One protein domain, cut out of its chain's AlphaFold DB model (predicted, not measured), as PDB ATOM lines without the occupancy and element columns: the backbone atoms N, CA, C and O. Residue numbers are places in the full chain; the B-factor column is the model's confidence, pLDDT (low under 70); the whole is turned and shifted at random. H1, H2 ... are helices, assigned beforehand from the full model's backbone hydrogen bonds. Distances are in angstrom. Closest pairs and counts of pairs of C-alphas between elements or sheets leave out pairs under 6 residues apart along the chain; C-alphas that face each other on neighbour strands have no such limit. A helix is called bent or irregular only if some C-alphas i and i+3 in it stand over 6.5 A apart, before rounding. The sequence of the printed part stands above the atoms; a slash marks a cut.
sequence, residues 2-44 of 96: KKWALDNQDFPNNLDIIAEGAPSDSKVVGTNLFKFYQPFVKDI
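What this domain is: This is residues 2 to 44 of the 96 residues of an uncharacterized protein of Pseudobacteroides cellulosolvens ATCC 35603 = DSM 2933 (UniProt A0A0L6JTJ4). Two short helices, H2 and H3, sit side by side as a helical hairpin joined by a wide loop, residues 21 to 32, and a third short helix, H1, lies near H2 at a steep angle. The loop and H3 together make the length, from Lys 27 in the loop to Asp 43 in H3. The printed part has 43 residues with three named helices, in the order H1, H2, H3, and no named strand; the class is all helix. It is compact, with a radius of gyration of the C-alphas of 9.6 A and spans of 26 by 20 by 14 A.

Where its parts are: Find C-alpha 2 at (-28.127, -53.344, -44.595); there H1 begins, residues 2 to 8, 10.0 A long. Go on to C-alpha 15 at (-31.720, -43.304, -41.820), where H2 begins, residues 15 to 20, 8.7 A long. H3, residues 33 to 43, runs 16.8 A to C-alpha 43 at (-43.192, -37.898, -37.166); it is irregular, with C-alphas 36 and 39 7.1 A apart.

How they stand to each other: Look first at H1 and H2, which are close but not clearly touching: their closest C-alphas, of Lys 2 and Ile 17, are 6.6 A apart. They run the same way at a steep tilt of 66 degrees. Next, H2 and H3 touch, and their closest C-alphas, of Ile 18 and Phe 34, are 5.4 A apart. This helical hairpin runs opposite ways at a shallow tilt of 34.6 degrees, only just short of steep. H1 and H3 are apart. In H1 and H2 every O i to N i+4 pair is within hydrogen-bond range; in H3 2 of 7 are, beside 5 of 8 O i to N i+3 pairs.

The domain as a whole: The C-alphas farthest apart, of Lys 27 and Asp 43, are 26.5 A apart. The printed part has no cut. The link from H1 to H2 is short, and that from H2 to H3 is long, 12 residues. The mean pLDDT of the printed part is 88.0, and no printed residue is under 70.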
ATOM      1  N   LYS A   2     -27.812 -53.615 -43.173       84.94
ATOM      2  CA  LYS A   2     -28.127 -53.344 -44.595       84.94
ATOM      3  C   LYS A   2     -28.492 -54.593 -45.400       84.94
ATOM      4  O   LYS A   2     -29.603 -54.685 -45.891       84.94
ATOM      5  N   LYS A   3     -27.604 -55.593 -45.450       88.69
ATOM      6  CA  LYS A   3     -27.869 -56.862 -46.151       88.69
ATOM      7  C   LYS A   3     -29.189 -57.517 -45.718       88.69
ATOM      8  O   LYS A   3     -29.983 -57.874 -46.567       88.69
ATOM      9  N   TRP A   4     -29.437 -57.605 -44.411       88.31
ATOM     10  CA  TRP A   4     -30.679 -58.167 -43.871       88.31
ATOM     11  C   TRP A   4     -31.918 -57.389 -44.325       88.31
ATOM     12  O   TRP A   4     -32.865 -57.997 -44.807       88.31
ATOM     13  N   ALA A   5     -31.895 -56.061 -44.204       87.75
ATOM     14  CA  ALA A   5     -33.003 -55.198 -44.598       87.75
ATOM     15  C   ALA A   5     -33.313 -55.320 -46.100       87.75
ATOM     16  O   ALA A   5     -34.471 -55.405 -46.491       87.75
ATOM     17  N   LEU A   6     -32.278 -55.388 -46.944       84.88
ATOM     18  CA  LEU A   6     -32.443 -55.548 -48.391       84.88
ATOM     19  C   LEU A   6     -32.939 -56.955 -48.762       84.88
ATOM     20  O   LEU A   6     -33.830 -57.073 -49.598       84.88
ATOM     21  N   ASP A   7     -32.390 -58.001 -48.135       86.75
ATOM     22  CA  ASP A   7     -32.731 -59.399 -48.435       86.75
ATOM     23  C   ASP A   7     -34.152 -59.758 -47.952       86.75
ATOM     24  O   ASP A   7     -34.854 -60.512 -48.625       86.75
ATOM     25  N   ASN A   8     -34.593 -59.203 -46.815       86.38
ATOM     26  CA  ASN A   8     -35.890 -59.514 -46.198       86.38
ATOM     27  C   ASN A   8     -36.972 -58.454 -46.444       86.38
ATOM     28  O   ASN A   8     -38.128 -58.674 -46.105       86.38
ATOM     29  N   GLN A   9     -36.617 -57.314 -47.043       82.06
ATOM     30  CA  GLN A   9     -37.499 -56.146 -47.180       82.06
ATOM     31  C   GLN A   9     -37.989 -55.583 -45.830       82.06
ATOM     32  O   GLN A   9     -39.001 -54.884 -45.779       82.06
ATOM     33  N   ASP A  10     -37.245 -55.839 -44.751       86.38
ATOM     34  CA  ASP A  10     -37.503 -55.278 -43.424       86.38
ATOM     35  C   ASP A  10     -37.111 -53.802 -43.388       86.38
ATOM     36  O   ASP A  10     -35.997 -53.437 -43.777       86.38
ATOM     37  N   PHE A  11     -38.007 -52.949 -42.887       88.38
ATOM     38  CA  PHE A  11     -37.738 -51.521 -42.754       88.38
ATOM     39  C   PHE A  11     -36.651 -51.281 -41.684       88.38
ATOM     40  O   PHE A  11     -36.864 -51.616 -40.515       88.38
ATOM     41  N   PRO A  12     -35.467 -50.748 -42.047       90.06
ATOM     42  CA  PRO A  12     -34.355 -50.611 -41.114       90.06
ATOM     43  C   PRO A  12     -34.516 -49.367 -40.236       90.06
ATOM     44  O   PRO A  12     -35.162 -48.404 -40.621       90.06
ATOM     45  N   ASN A  13     -33.846 -49.337 -39.083       88.38
ATOM     46  CA  ASN A  13     -33.801 -48.162 -38.201       88.38
ATOM     47  C   ASN A  13     -32.650 -47.184 -38.523       88.38
ATOM     48  O   ASN A  13     -32.424 -46.225 -37.789       88.38
ATOM     49  N   ASN A  14     -31.894 -47.429 -39.596       89.56
ATOM     50  CA  ASN A  14     -30.795 -46.575 -40.032       89.56
ATOM     51  C   ASN A  14     -31.270 -45.645 -41.159       89.56
ATOM     52  O   ASN A  14     -31.664 -46.116 -42.227       89.56
ATOM     53  N   LEU A  15     -31.199 -44.333 -40.915       88.62
ATOM     54  CA  LEU A  15     -31.720 -43.304 -41.820       88.62
ATOM     55  C   LEU A  15     -31.025 -43.283 -43.185       88.62
ATOM     56  O   LEU A  15     -31.697 -43.068 -44.193       88.62
ATOM     57  N   ASP A  16     -29.722 -43.558 -43.237       88.69
ATOM     58  CA  ASP A  16     -28.973 -43.591 -44.496       88.69
ATOM     59  C   ASP A  16     -29.452 -44.754 -45.371       88.69
ATOM     60  O   ASP A  16     -29.718 -44.584 -46.558       88.69
ATOM     61  N   ILE A  17     -29.668 -45.930 -44.768       88.19
ATOM     62  CA  ILE A  17     -30.194 -47.105 -45.479       88.19
ATOM     63  C   ILE A  17     -31.632 -46.858 -45.959       88.19
ATOM     64  O   ILE A  17     -31.981 -47.255 -47.070       88.19
ATOM     65  N   ILE A  18     -32.467 -46.200 -45.146       89.81
ATOM     66  CA  ILE A  18     -33.824 -45.814 -45.559       89.81
ATOM     67  C   ILE A  18     -33.761 -44.881 -46.779       89.81
ATOM     68  O   ILE A  18     -34.494 -45.096 -47.743       89.81
ATOM     69  N   ALA A  19     -32.881 -43.873 -46.750       86.00
ATOM     70  CA  ALA A  19     -32.744 -42.880 -47.814       86.00
ATOM     71  C   ALA A  19     -32.228 -43.476 -49.136       86.00
ATOM     72  O   ALA A  19     -32.644 -43.034 -50.207       86.00
ATOM     73  N   GLU A  20     -31.365 -44.494 -49.078       85.44
ATOM     74  CA  GLU A  20     -30.929 -45.247 -50.262       85.44
ATOM     75  C   GLU A  20     -32.084 -46.013 -50.940       85.44
ATOM     76  O   GLU A  20     -32.097 -46.180 -52.163       85.44
ATOM     77  N   GLY A  21     -33.081 -46.441 -50.160       82.56
ATOM     78  CA  GLY A  21     -34.239 -47.195 -50.631       82.56
ATOM     79  C   GLY A  21     -33.991 -48.701 -50.781       82.56
ATOM     80  O   GLY A  21     -32.863 -49.192 -50.760       82.56
ATOM     81  N   ALA A  22     -35.077 -49.465 -50.929       84.06
ATOM     82  CA  ALA A  22     -34.988 -50.899 -51.206       84.06
ATOM     83  C   ALA A  22     -34.583 -51.144 -52.677       84.06
ATOM     84  O   ALA A  22     -34.908 -50.320 -53.538       84.06
ATOM     85  N   PRO A  23     -33.922 -52.271 -53.008       83.75
ATOM     86  CA  PRO A  23     -33.417 -52.525 -54.358       83.75
ATOM     87  C   PRO A  23     -34.540 -52.882 -55.343       83.75
ATOM     88  O   PRO A  23     -34.358 -52.797 -56.555       83.75
ATOM     89  N   SER A  24     -35.703 -53.277 -54.829       86.25
ATOM     90  CA  SER A  24     -36.898 -53.598 -55.598       86.25
ATOM     91  C   SER A  24     -38.150 -53.339 -54.768       86.25
ATOM     92  O   SER A  24     -38.092 -53.262 -53.537       86.25
ATOM     93  N   ASP A  25     -39.294 -53.284 -55.439       90.25
ATOM     94  CA  ASP A  25     -40.590 -53.202 -54.776       90.25
ATOM     95  C   ASP A  25     -40.904 -54.474 -53.973       90.25
ATOM     96  O   ASP A  25     -40.402 -55.573 -54.248       90.25
ATOM     97  N   SER A  26     -41.738 -54.325 -52.944       86.25
ATOM     98  CA  SER A  26     -42.297 -55.451 -52.202       86.25
ATOM     99  C   SER A  26     -43.166 -56.303 -53.112       86.25
ATOM    100  O   SER A  26     -44.059 -55.790 -53.782       86.25
ATOM    101  N   LYS A  27     -42.970 -57.622 -53.076       85.88
ATOM    102  CA  LYS A  27     -43.839 -58.565 -53.799       85.88
ATOM    103  C   LYS A  27     -45.237 -58.680 -53.186       85.88
ATOM    104  O   LYS A  27     -46.146 -59.156 -53.854       85.88
ATOM    105  N   VAL A  28     -45.394 -58.271 -51.924       85.62
ATOM    106  CA  VAL A  28     -46.665 -58.323 -51.183       85.62
ATOM    107  C   VAL A  28     -47.451 -57.028 -51.369       85.62
ATOM    108  O   VAL A  28     -48.643 -57.067 -51.645       85.62
ATOM    109  N   VAL A  29     -46.778 -55.882 -51.229       84.75
ATOM    110  CA  VAL A  29     -47.427 -54.556 -51.223       84.75
ATOM    111  C   VAL A  29     -47.337 -53.853 -52.587       84.75
ATOM    112  O   VAL A  29     -48.082 -52.915 -52.846       84.75
ATOM    113  N   GLY A  30     -46.445 -54.294 -53.481       90.69
ATOM    114  CA  GLY A  30     -46.291 -53.725 -54.827       90.69
ATOM    115  C   GLY A  30     -45.621 -52.348 -54.864       90.69
ATOM    116  O   GLY A  30     -45.803 -51.612 -55.826       90.69
ATOM    117  N   THR A  31     -44.881 -51.973 -53.815       89.81
ATOM    118  CA  THR A  31     -44.171 -50.687 -53.729       89.81
ATOM    119  C   THR A  31     -42.863 -50.808 -52.948       89.81
ATOM    120  O   THR A  31     -42.670 -51.756 -52.178       89.81
ATOM    121  N   ASN A  32     -41.958 -49.847 -53.122       90.00
ATOM    122  CA  ASN A  32     -40.714 -49.752 -52.370       90.00
ATOM    123  C   ASN A  32     -41.007 -49.341 -50.921       90.00
ATOM    124  O   ASN A  32     -41.247 -48.166 -50.641       90.00
ATOM    125  N   LEU A  33     -40.967 -50.302 -49.995       88.44
ATOM    126  CA  LEU A  33     -41.326 -50.068 -48.591       88.44
ATOM    127  C   LEU A  33     -40.479 -48.971 -47.941       88.44
ATOM    128  O   LEU A  33     -41.000 -48.197 -47.145       88.44
ATOM    129  N   PHE A  34     -39.198 -48.854 -48.299       90.62
ATOM    130  CA  PHE A  34     -38.315 -47.881 -47.655       90.62
ATOM    131  C   PHE A  34     -38.717 -46.462 -48.050       90.62
ATOM    132  O   PHE A  34     -38.935 -45.626 -47.181       90.62
ATOM    133  N   LYS A  35     -38.926 -46.223 -49.350       87.06
ATOM    134  CA  LYS A  35     -39.421 -44.935 -49.858       87.06
ATOM    135  C   LYS A  35     -40.836 -44.626 -49.385       87.06
ATOM    136  O   LYS A  35     -41.153 -43.467 -49.150       87.06
ATOM    137  N   PHE A  36     -41.682 -45.647 -49.260       89.44
ATOM    138  CA  PHE A  36     -43.045 -45.483 -48.773       89.44
ATOM    139  C   PHE A  36     -43.066 -45.008 -47.317       89.44
ATOM    140  O   PHE A  36     -43.773 -44.054 -47.004       89.44
ATOM    141  N   TYR A  37     -42.276 -45.634 -46.437       89.69
ATOM    142  CA  TYR A  37     -42.274 -45.310 -45.008       89.69
ATOM    143  C   TYR A  37     -41.355 -44.137 -44.625       89.69
ATOM    144  O   TYR A  37     -41.592 -43.492 -43.604       89.69
ATOM    145  N   GLN A  38     -40.345 -43.810 -45.439       91.44
ATOM    146  CA  GLN A  38     -39.385 -42.728 -45.178       91.44
ATOM    147  C   GLN A  38     -40.030 -41.390 -44.753       91.44
ATOM    148  O   GLN A  38     -39.546 -40.803 -43.783       91.44
ATOM    149  N   PRO A  39     -41.101 -40.882 -45.401       92.00
ATOM    150  CA  PRO A  39     -41.674 -39.584 -45.047       92.00
ATOM    151  C   PRO A  39     -42.260 -39.525 -43.633       92.00
ATOM    152  O   PRO A  39     -42.342 -38.432 -43.080       92.00
ATOM    153  N   PHE A  40     -42.642 -40.673 -43.058       91.56
ATOM    154  CA  PHE A  40     -43.251 -40.775 -41.727       91.56
ATOM    155  C   PHE A  40     -42.216 -40.842 -40.601       91.56
ATOM    156  O   PHE A  40     -42.555 -40.618 -39.444       91.56
ATOM    157  N   VAL A  41     -40.945 -41.127 -40.913       91.25
ATOM    158  CA  VAL A  41     -39.884 -41.281 -39.901       91.25
ATOM    159  C   VAL A  41     -39.722 -40.019 -39.054       91.25
ATOM    160  O   VAL A  41     -39.486 -40.107 -37.854       91.25
ATOM    161  N   LYS A  42     -39.901 -38.843 -39.664       90.44
ATOM    162  CA  LYS A  42     -39.814 -37.542 -38.982       90.44
ATOM    163  C   LYS A  42     -40.912 -37.323 -37.929       90.44
ATOM    164  O   LYS A  42     -40.743 -36.471 -37.067       90.44
ATOM    165  N   ASP A  43     -42.025 -38.048 -38.038       92.62
ATOM    166  CA  ASP A  43     -43.192 -37.898 -37.166       92.62
ATOM    167  C   ASP A  43     -43.151 -38.897 -35.991       92.62
ATOM    168  O   ASP A  43     -44.019 -38.873 -35.119       92.62
ATOM    169  N   ILE A  44     -42.144 -39.783 -35.944       90.25
ATOM    170  CA  ILE A  44     -41.956 -40.736 -34.846       90.25
ATOM    171  C   ILE A  44     -41.502 -39.978 -33.597       90.25
ATOM    172  O   ILE A  44     -40.395 -39.441 -33.551       90.25
TER     173      ILE A  44